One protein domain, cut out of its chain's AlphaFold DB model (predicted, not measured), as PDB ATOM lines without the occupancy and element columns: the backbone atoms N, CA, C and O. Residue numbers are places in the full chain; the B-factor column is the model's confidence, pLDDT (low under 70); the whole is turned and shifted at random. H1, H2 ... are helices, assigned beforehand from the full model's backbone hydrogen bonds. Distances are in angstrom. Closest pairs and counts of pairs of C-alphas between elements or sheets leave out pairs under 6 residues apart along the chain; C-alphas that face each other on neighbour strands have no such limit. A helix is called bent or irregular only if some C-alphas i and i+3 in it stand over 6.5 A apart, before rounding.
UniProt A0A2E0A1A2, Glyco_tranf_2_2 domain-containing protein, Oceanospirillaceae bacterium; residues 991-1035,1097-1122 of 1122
ATOM      1  N   LEU A 991     -42.354   9.475  34.681       87.50
ATOM      2  CA  LEU A 991     -42.638  10.836  35.147       87.50
ATOM      3  C   LEU A 991     -43.010  10.880  36.638       87.50
ATOM      4  O   LEU A 991     -42.527  11.750  37.351       87.50
ATOM      5  N   THR A 992     -43.730   9.868  37.134       90.88
ATOM      6  CA  THR A 992     -44.091   9.696  38.557       90.88
ATOM      7  C   THR A 992     -42.901   9.423  39.486       90.88
ATOM      8  O   THR A 992     -43.084   9.256  40.688       90.88
ATOM      9  N   SER A 993     -41.701   9.284  38.930       91.69
ATOM     10  CA  SER A 993     -40.471   8.937  39.641       91.69
ATOM     11  C   SER A 993     -39.376   9.989  39.447       91.69
ATOM     12  O   SER A 993     -38.239   9.746  39.828       91.69
ATOM     13  N   ARG A 994     -39.703  11.151  38.862       87.19
ATOM     14  CA  ARG A 994     -38.758  12.247  38.613       87.19
ATOM     15  C   ARG A 994     -39.248  13.545  39.239       87.19
ATOM     16  O   ARG A 994     -40.411  13.909  39.101       87.19
ATOM     17  N   LEU A 995     -38.337  14.284  39.862       84.25
ATOM     18  CA  LEU A 995     -38.637  15.570  40.500       84.25
ATOM     19  C   LEU A 995     -38.639  16.756  39.522       84.25
ATOM     20  O   LEU A 995     -38.896  17.888  39.925       84.25
ATOM     21  N   ASP A 996     -38.382  16.516  38.235       78.12
ATOM     22  CA  ASP A 996     -38.395  17.535  37.177       78.12
ATOM     23  C   ASP A 996     -39.814  17.962  36.752       78.12
ATOM     24  O   ASP A 996     -39.972  18.924  36.004       78.12
ATOM     25  N   ASN A 997     -40.854  17.283  37.246       81.25
ATOM     26  CA  ASN A 997     -42.249  17.528  36.886       81.25
ATOM     27  C   ASN A 997     -43.182  17.486  38.112       81.25
ATOM     28  O   ASN A 997     -42.882  16.852  39.123       81.25
ATOM     29  N   SER A 998     -44.326  18.172  38.029       70.38
ATOM     30  CA  SER A 998     -45.256  18.338  39.158       70.38
ATOM     31  C   SER A 998     -45.880  17.023  39.635       70.38
ATOM     32  O   SER A 998     -46.060  16.840  40.835       70.38
ATOM     33  N   VAL A 999     -46.172  16.097  38.715       79.69
ATOM     34  CA  VAL A 999     -46.749  14.789  39.057       79.69
ATOM     35  C   VAL A 999     -45.747  13.965  39.858       79.69
ATOM     36  O   VAL A 999     -46.083  13.451  40.919       79.69
ATOM     37  N   GLY A1000     -44.501  13.874  39.397       86.62
ATOM     38  CA  GLY A1000     -43.452  13.144  40.096       86.62
ATOM     39  C   GLY A1000     -43.099  13.742  41.456       86.62
ATOM     40  O   GLY A1000     -42.898  12.974  42.389       86.62
ATOM     41  N   LYS A1001     -43.124  15.075  41.621       85.12
ATOM     42  CA  LYS A1001     -42.981  15.715  42.945       85.12
ATOM     43  C   LYS A1001     -44.073  15.268  43.914       85.12
ATOM     44  O   LYS A1001     -43.753  14.767  44.985       85.12
ATOM     45  N   ALA A1002     -45.340  15.387  43.514       86.06
ATOM     46  CA  ALA A1002     -46.465  14.982  44.355       86.06
ATOM     47  C   ALA A1002     -46.402  13.485  44.706       86.06
ATOM     48  O   ALA A1002     -46.507  13.109  45.872       86.06
ATOM     49  N   VAL A1003     -46.156  12.633  43.704       93.56
ATOM     50  CA  VAL A1003     -46.127  11.176  43.885       93.56
ATOM     51  C   VAL A1003     -44.936  10.725  44.726       93.56
ATOM     52  O   VAL A1003     -45.118   9.870  45.583       93.56
ATOM     53  N   LEU A1004     -43.729  11.259  44.516       94.62
ATOM     54  CA  LEU A1004     -42.552  10.862  45.298       94.62
ATOM     55  C   LEU A1004     -42.648  11.324  46.751       94.62
ATOM     56  O   LEU A1004     -42.311  10.546  47.640       94.62
ATOM     57  N   GLU A1005     -43.148  12.535  47.009       91.94
ATOM     58  CA  GLU A1005     -43.402  12.989  48.379       91.94
ATOM     59  C   GLU A1005     -44.319  12.014  49.121       91.94
ATOM     60  O   GLU A1005     -44.011  11.602  50.240       91.94
ATOM     61  N   ASP A1006     -45.424  11.614  48.493       93.31
ATOM     62  CA  ASP A1006     -46.403  10.727  49.116       93.31
ATOM     63  C   ASP A1006     -45.894   9.272  49.179       93.31
ATOM     64  O   ASP A1006     -46.133   8.572  50.166       93.31
ATOM     65  N   ALA A1007     -45.105   8.831  48.195       95.50
ATOM     66  CA  ALA A1007     -44.504   7.499  48.163       95.50
ATOM     67  C   ALA A1007     -43.410   7.307  49.226       95.50
ATOM     68  O   ALA A1007     -43.335   6.239  49.836       95.50
ATOM     69  N   TYR A1008     -42.585   8.324  49.498       96.31
ATOM     70  CA  TYR A1008     -41.591   8.258  50.576       96.31
ATOM     71  C   TYR A1008     -42.254   8.265  51.957       96.31
ATOM     72  O   TYR A1008     -41.867   7.462  52.809       96.31
ATOM     73  N   LYS A1009     -43.317   9.064  52.152       94.12
ATOM     74  CA  LYS A1009     -44.142   8.991  53.376       94.12
ATOM     75  C   LYS A1009     -44.732   7.601  53.563       94.12
ATOM     76  O   LYS A1009     -44.716   7.080  54.673       94.12
ATOM     77  N   PHE A1010     -45.234   7.003  52.483       93.81
ATOM     78  CA  PHE A1010     -45.866   5.686  52.515       93.81
ATOM     79  C   PHE A1010     -44.930   4.588  53.036       93.81
ATOM     80  O   PHE A1010     -45.368   3.735  53.802       93.81
ATOM     81  N   ILE A1011     -43.641   4.635  52.692       92.69
ATOM     82  CA  ILE A1011     -42.635   3.689  53.207       92.69
ATOM     83  C   ILE A1011     -41.998   4.129  54.539       92.69
ATOM     84  O   ILE A1011     -41.006   3.543  54.967       92.69
ATOM     85  N   GLY A1012     -42.526   5.173  55.187       92.62
ATOM     86  CA  GLY A1012     -42.038   5.673  56.475       92.62
ATOM     87  C   GLY A1012     -40.710   6.437  56.415       92.62
ATOM     88  O   GLY A1012     -40.024   6.531  57.431       92.62
ATOM     89  N   LYS A1013     -40.325   6.973  55.248       91.88
ATOM     90  CA  LYS A1013     -39.131   7.817  55.072       91.88
ATOM     91  C   LYS A1013     -39.503   9.299  54.944       91.88
ATOM     92  O   LYS A1013     -40.613   9.644  54.545       91.88
ATOM     93  N   ASP A1014     -38.550  10.183  55.246       91.12
ATOM     94  CA  ASP A1014     -38.700  11.627  55.022       91.12
ATOM     95  C   ASP A1014     -38.866  11.918  53.514       91.12
ATOM     96  O   ASP A1014     -37.986  11.517  52.741       91.12
ATOM     97  N   PRO A1015     -39.939  12.619  53.082       89.25
ATOM     98  CA  PRO A1015     -40.119  13.090  51.707       89.25
ATOM     99  C   PRO A1015     -38.886  13.741  51.092       89.25
ATOM    100  O   PRO A1015     -38.623  13.532  49.912       89.25
ATOM    101  N   ALA A1016     -38.113  14.509  51.866       88.00
ATOM    102  CA  ALA A1016     -36.935  15.207  51.356       88.00
ATOM    103  C   ALA A1016     -35.852  14.241  50.842       88.00
ATOM    104  O   ALA A1016     -35.054  14.609  49.978       88.00
ATOM    105  N   SER A1017     -35.863  12.984  51.306       88.25
ATOM    106  CA  SER A1017     -34.903  11.949  50.902       88.25
ATOM    107  C   SER A1017     -34.931  11.676  49.398       88.25
ATOM    108  O   SER A1017     -33.886  11.383  48.827       88.25
ATOM    109  N   CYS A1018     -36.083  11.837  48.733       88.50
ATOM    110  CA  CYS A1018     -36.209  11.567  47.296       88.50
ATOM    111  C   CYS A1018     -35.290  12.434  46.416       88.50
ATOM    112  O   CYS A1018     -34.995  12.047  45.287       88.50
ATOM    113  N   GLN A1019     -34.821  13.583  46.923       88.38
ATOM    114  CA  GLN A1019     -33.922  14.497  46.209       88.38
ATOM    115  C   GLN A1019     -32.486  13.972  46.105       88.38
ATOM    116  O   GLN A1019     -31.766  14.360  45.190       88.38
ATOM    117  N   ASN A1020     -32.076  13.115  47.043       87.19
ATOM    118  CA  ASN A1020     -30.699  12.628  47.172       87.19
ATOM    119  C   ASN A1020     -30.538  11.161  46.737       87.19
ATOM    120  O   ASN A1020     -29.442  10.612  46.820       87.19
ATOM    121  N   GLU A1021     -31.627  10.522  46.319       89.44
ATOM    122  CA  GLU A1021     -31.675   9.109  45.943       89.44
ATOM    123  C   GLU A1021     -31.502   8.938  44.431       89.44
ATOM    124  O   GLU A1021     -31.853   9.818  43.641       89.44
ATOM    125  N   VAL A1022     -30.967   7.788  44.020       88.94
ATOM    126  CA  VAL A1022     -30.813   7.460  42.596       88.94
ATOM    127  C   VAL A1022     -32.159   7.104  41.956       88.94
ATOM    128  O   VAL A1022     -33.095   6.636  42.616       88.94
ATOM    129  N   ASP A1023     -32.253   7.314  40.647       87.44
ATOM    130  CA  ASP A1023     -33.476   7.159  39.857       87.44
ATOM    131  C   ASP A1023     -34.118   5.763  39.988       87.44
ATOM    132  O   ASP A1023     -35.344   5.636  40.011       87.44
ATOM    133  N   GLU A1024     -33.320   4.706  40.133       89.75
ATOM    134  CA  GLU A1024     -33.768   3.323  40.322       89.75
ATOM    135  C   GLU A1024     -34.477   3.114  41.668       89.75
ATOM    136  O   GLU A1024     -35.472   2.379  41.751       89.75
ATOM    137  N   VAL A1025     -34.008   3.788  42.722       91.88
ATOM    138  CA  VAL A1025     -34.635   3.764  44.050       91.88
ATOM    139  C   VAL A1025     -35.943   4.544  44.000       91.88
ATOM    140  O   VAL A1025     -36.985   4.000  44.364       91.88
ATOM    141  N   ASN A1026     -35.931   5.759  43.443       94.12
ATOM    142  CA  ASN A1026     -37.143   6.559  43.237       94.12
ATOM    143  C   ASN A1026     -38.188   5.822  42.380       94.12
ATOM    144  O   ASN A1026     -39.385   5.852  42.684       94.12
ATOM    145  N   ASN A1027     -37.754   5.093  41.350       92.44
ATOM    146  CA  ASN A1027     -38.621   4.230  40.552       92.44
ATOM    147  C   ASN A1027     -39.246   3.108  41.387       92.44
ATOM    148  O   ASN A1027     -40.450   2.878  41.258       92.44
ATOM    149  N   SER A1028     -38.457   2.435  42.227       93.19
ATOM    150  CA  SER A1028     -38.914   1.323  43.073       93.19
ATOM    151  C   SER A1028     -39.894   1.788  44.148       93.19
ATOM    152  O   SER A1028     -40.949   1.185  44.324       93.19
ATOM    153  N   VAL A1029     -39.607   2.914  44.807       95.50
ATOM    154  CA  VAL A1029     -40.492   3.517  45.817       95.50
ATOM    155  C   VAL A1029     -41.815   3.959  45.184       95.50
ATOM    156  O   VAL A1029     -42.888   3.625  45.684       95.50
ATOM    157  N   SER A1030     -41.751   4.632  44.032       94.88
ATOM    158  CA  SER A1030     -42.934   5.049  43.269       94.88
ATOM    159  C   SER A1030     -43.761   3.853  42.779       94.88
ATOM    160  O   SER A1030     -44.990   3.908  42.809       94.88
ATOM    161  N   TRP A1031     -43.111   2.760  42.355       94.38
ATOM    162  CA  TRP A1031     -43.784   1.519  41.961       94.38
ATOM    163  C   TRP A1031     -44.494   0.867  43.148       94.38
ATOM    164  O   TRP A1031     -45.678   0.558  43.036       94.38
ATOM    165  N   ASN A1032     -43.809   0.721  44.290       95.75
ATOM    166  CA  ASN A1032     -44.385   0.132  45.499       95.75
ATOM    167  C   ASN A1032     -45.617   0.920  45.964       95.75
ATOM    168  O   ASN A1032     -46.673   0.337  46.191       95.75
ATOM    169  N   TYR A1033     -45.507   2.248  46.029       96.06
ATOM    170  CA  TYR A1033     -46.613   3.117  46.422       96.06
ATOM    171  C   TYR A1033     -47.828   2.984  45.494       96.06
ATOM    172  O   TYR A1033     -48.932   2.695  45.958       96.06
ATOM    173  N   GLN A1034     -47.622   3.150  44.181       95.56
ATOM    174  CA  GLN A1034     -48.704   3.091  43.195       95.56
ATOM    175  C   GLN A1034     -49.389   1.726  43.187       95.56
ATOM    176  O   GLN A1034     -50.617   1.653  43.190       95.56
ATOM    177  N   LEU A1035     -48.605   0.645  43.200       94.44
ATOM    178  CA  LEU A1035     -49.165  -0.697  43.143       94.44
ATOM    179  C   LEU A1035     -49.844  -1.082  44.455       94.44
ATOM    180  O   LEU A1035     -50.918  -1.667  44.421       94.44
ATOM    181  N   PRO A1097     -28.912 -10.662  39.149       59.56
ATOM    182  CA  PRO A1097     -28.385 -10.720  40.500       59.56
ATOM    183  C   PRO A1097     -27.295  -9.645  40.596       59.56
ATOM    184  O   PRO A1097     -26.191  -9.786  40.072       59.56
ATOM    185  N   GLY A1098     -27.656  -8.525  41.211       72.75
ATOM    186  CA  GLY A1098     -26.801  -7.369  41.409       72.75
ATOM    187  C   GLY A1098     -27.352  -6.510  42.549       72.75
ATOM    188  O   GLY A1098     -28.559  -6.548  42.809       72.75
ATOM    189  N   PRO A1099     -26.508  -5.709  43.226       80.69
ATOM    190  CA  PRO A1099     -26.908  -4.981  44.431       80.69
ATOM    191  C   PRO A1099     -28.161  -4.114  44.252       80.69
ATOM    192  O   PRO A1099     -28.998  -4.048  45.146       80.69
ATOM    193  N   MET A1100     -28.334  -3.482  43.085       85.38
ATOM    194  CA  MET A1100     -29.489  -2.614  42.835       85.38
ATOM    195  C   MET A1100     -30.776  -3.393  42.508       85.38
ATOM    196  O   MET A1100     -31.870  -2.949  42.853       85.38
ATOM    197  N   GLY A1101     -30.662  -4.598  41.936       85.88
ATOM    198  CA  GLY A1101     -31.790  -5.522  41.788       85.88
ATOM    199  C   GLY A1101     -32.302  -6.028  43.138       85.88
ATOM    200  O   GLY A1101     -33.513  -6.076  43.357       85.88
ATOM    201  N   ASP A1102     -31.392  -6.315  44.074       87.38
ATOM    202  CA  ASP A1102     -31.737  -6.687  45.450       87.38
ATOM    203  C   ASP A1102     -32.405  -5.537  46.216       87.38
ATOM    204  O   ASP A1102     -33.389  -5.764  46.923       87.38
ATOM    205  N   ILE A1103     -31.924  -4.300  46.042       89.94
ATOM    206  CA  ILE A1103     -32.545  -3.098  46.624       89.94
ATOM    207  C   ILE A1103     -33.959  -2.901  46.067       89.94
ATOM    208  O   ILE A1103     -34.907  -2.746  46.840       89.94
ATOM    209  N   ALA A1104     -34.125  -2.951  44.742       90.00
ATOM    210  CA  ALA A1104     -35.429  -2.809  44.100       90.00
ATOM    211  C   ALA A1104     -36.408  -3.909  44.544       90.00
ATOM    212  O   ALA A1104     -37.575  -3.621  44.809       90.00
ATOM    213  N   TRP A1105     -35.942  -5.158  44.671       91.38
ATOM    214  CA  TRP A1105     -36.750  -6.251  45.211       91.38
ATOM    215  C   TRP A1105     -37.144  -5.989  46.666       91.38
ATOM    216  O   TRP A1105     -38.324  -6.049  46.979       91.38
ATOM    217  N   SER A1106     -36.194  -5.631  47.533       92.19
ATOM    218  CA  SER A1106     -36.439  -5.363  48.957       92.19
ATOM    219  C   SER A1106     -37.509  -4.286  49.180       92.19
ATOM    220  O   SER A1106     -38.403  -4.458  50.005       92.19
ATOM    221  N   ILE A1107     -37.485  -3.209  48.386       93.88
ATOM    222  CA  ILE A1107     -38.489  -2.132  48.453       93.88
ATOM    223  C   ILE A1107     -39.883  -2.623  48.031       93.88
ATOM    224  O   ILE A1107     -40.888  -2.144  48.553       93.88
ATOM    225  N   CYS A1108     -39.956  -3.547  47.074       93.81
ATOM    226  CA  CYS A1108     -41.192  -3.924  46.388       93.81
ATOM    227  C   CYS A1108     -41.760  -5.291  46.811       93.81
ATOM    228  O   CYS A1108     -42.881  -5.616  46.417       93.81
ATOM    229  N   GLN A1109     -41.010  -6.102  47.564       92.94
ATOM    230  CA  GLN A1109     -41.276  -7.532  47.771       92.94
ATOM    231  C   GLN A1109     -42.676  -7.815  48.325       92.94
ATOM    232  O   GLN A1109     -43.316  -8.778  47.902       92.94
ATOM    233  N   ASP A1110     -43.180  -6.964  49.221       91.88
ATOM    234  CA  ASP A1110     -44.438  -7.209  49.925       91.88
ATOM    235  C   ASP A1110     -45.630  -7.171  48.970       91.88
ATOM    236  O   ASP A1110     -46.491  -8.048  49.017       91.88
ATOM    237  N   VAL A1111     -45.683  -6.175  48.080       92.62
ATOM    238  CA  VAL A1111     -46.746  -6.077  47.071       92.62
ATOM    239  C   VAL A1111     -46.448  -6.974  45.866       92.62
ATOM    240  O   VAL A1111     -47.371  -7.572  45.319       92.62
ATOM    241  N   ALA A1112     -45.175  -7.163  45.501       91.44
ATOM    242  CA  ALA A1112     -44.770  -8.044  44.406       91.44
ATOM    243  C   ALA A1112     -45.166  -9.507  44.653       91.44
ATOM    244  O   ALA A1112     -45.700 -10.161  43.757       91.44
ATOM    245  N   THR A1113     -44.978  -9.996  45.880       91.56
ATOM    246  CA  THR A1113     -45.379 -11.353  46.278       91.56
ATOM    247  C   THR A1113     -46.901 -11.507  46.241       91.56
ATOM    248  O   THR A1113     -47.400 -12.524  45.763       91.56
ATOM    249  N   ARG A1114     -47.659 -10.481  46.665       89.56
ATOM    250  CA  ARG A1114     -49.137 -10.492  46.621       89.56
ATOM    251  C   ARG A1114     -49.686 -10.606  45.202       89.56
ATOM    252  O   ARG A1114     -50.674 -11.299  45.002       89.56
ATOM    253  N   VAL A1115     -49.039  -9.971  44.223       88.38
ATOM    254  CA  VAL A1115     -49.422 -10.076  42.801       88.38
ATOM    255  C   VAL A1115     -48.755 -11.269  42.090       88.38
ATOM    256  O   VAL A1115     -48.828 -11.411  40.868       88.38
ATOM    257  N   GLY A1116     -48.113 -12.162  42.851       88.06
ATOM    258  CA  GLY A1116     -47.594 -13.439  42.371       88.06
ATOM    259  C   GLY A1116     -46.271 -13.355  41.608       88.06
ATOM    260  O   GLY A1116     -46.080 -14.135  40.673       88.06
ATOM    261  N   TYR A1117     -45.384 -12.422  41.959       90.06
ATOM    262  CA  TYR A1117     -43.979 -12.445  41.536       90.06
ATOM    263  C   TYR A1117     -43.095 -13.076  42.612       90.06
ATOM    264  O   TYR A1117     -43.352 -12.952  43.807       90.06
ATOM    265  N   GLN A1118     -42.024 -13.729  42.170       87.06
ATOM    266  CA  GLN A1118     -40.965 -14.271  43.018       87.06
ATOM    267  C   GLN A1118     -39.649 -13.580  42.682       87.06
ATOM    268  O   GLN A1118     -39.513 -12.993  41.607       87.06
ATOM    269  N   LYS A1119     -38.684 -13.647  43.602       83.44
ATOM    270  CA  LYS A1119     -37.372 -13.043  43.389       83.44
ATOM    271  C   LYS A1119     -36.698 -13.716  42.187       83.44
ATOM    272  O   LYS A1119     -36.671 -14.936  42.075       83.44
ATOM    273  N   LEU A1120     -36.132 -12.929  41.276       70.81
ATOM    274  CA  LEU A1120     -35.393 -13.482  40.138       70.81
ATOM    275  C   LEU A1120     -34.138 -14.225  40.635       70.81
ATOM    276  O   LEU A1120     -33.304 -13.636  41.320       70.81
ATOM    277  N   GLY A1121     -34.005 -15.506  40.272       63.16
ATOM    278  CA  GLY A1121     -32.869 -16.363  40.640       63.16
ATOM    279  C   GLY A1121     -33.019 -17.142  41.953       63.16
ATOM    280  O   GLY A1121     -32.029 -17.725  42.394       63.16
ATOM    281  N   SER A1122     -34.208 -17.147  42.573       52.22
ATOM    282  CA  SER A1122     -34.545 -18.006  43.725       52.22
ATOM    283  C   SER A1122     -35.198 -19.318  43.324       52.22
ATOM    284  O   SER A1122     -36.054 -19.254  42.412       52.22
TER     285      SER A1122
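Overview. This is residues 991 to 1035 and 1097 to 1122 of the 1122 residues of the protein "Glyco_tranf_2_2 domain-containing protein" of Oceanospirillaceae bacterium (UniProt A0A2E0A1A2). Helix H3 is in the middle, with the kinked helix H4 side by side with it and running the same way, and with H1 crossing it on the side away from H4. The short helix H2 packs on one end part of H1, residues 1004 to 1009, and after H4 the tail, residues 1115 to 1122, folds back on the side of H4 away from H3. The printed part has 71 residues, with four named helices in the order H1, H2, H3, H4 and no named strand, and its class is all helix. It is compact, with a radius of gyration of the C-alphas of 12.2 A, and elongated in outline, with spans of 37 by 23 by 21 A.

Arrangement. H4, residues 1099 to 1114, is the longest helix, with a kink of 66 degrees near residue 1108. It is irregular: C-alphas 1107 and 1110 are 8.0 A apart. H4 touches H3, residues 1023 to 1035, and their closest C-alphas, those of Cys 1108 and Asn 1032, are 5.2 A apart. Their lines stand at a shallow tilt of 2 degrees, the same way, although the line of H4 is a rough one. H3 also touches H1, residues 998 to 1010, about perpendicular at 75 degrees; the closest C-alphas, those of Tyr 1033 and Ala 1007, are 5.2 A apart. H1 touches H2, residues 1015 to 1019, with residues 1004 to 1009 alone; the closest C-alphas, those of Glu 1005 and Pro 1015, are 4.7 A apart. H2 and H3 are close but not clearly touching, with the closest C-alphas, those of Cys 1018 and Asn 1026, 6.5 A apart. H4 is apart from H1 and from H2. In H1 and H3 every O i to N i+4 pair is within hydrogen-bond range; in H4 9 of 12 are, and in H2 0 of 1, with 2 of 2 O i to N i+3 pairs within range.

Along the chain. H4 measures 23.0 A from first to last C-alpha and ends at C-alpha 1114, (-49.137, -10.492, 46.621). H3 measures 17.9 A and begins at C-alpha 1023, (-33.476, 7.159, 39.857). H1 measures 18.4 A and begins at C-alpha 998, (-45.256, 18.338, 39.158). H2 measures 8.4 A; it is neither bent nor irregular, but only just: C-alphas 1015 and 1018 are 6.1 A apart.

Size, cuts and confidence. The two C-alphas farthest apart, those of Ser 998 and Ser 1122, are 38.2 A apart. Residues 1036 to 1096 are not printed, and C-alphas 1035 and 1097 are 23.2 A apart across this cut, which lies in the link from H3 to H4. The links from H1 to H2 and from H2 to H3 are tight. The mean pLDDT of the printed part is 88.0; residue 1097 and residues 1121 to 1122 are under 70. Residue 1122 is the chain's last.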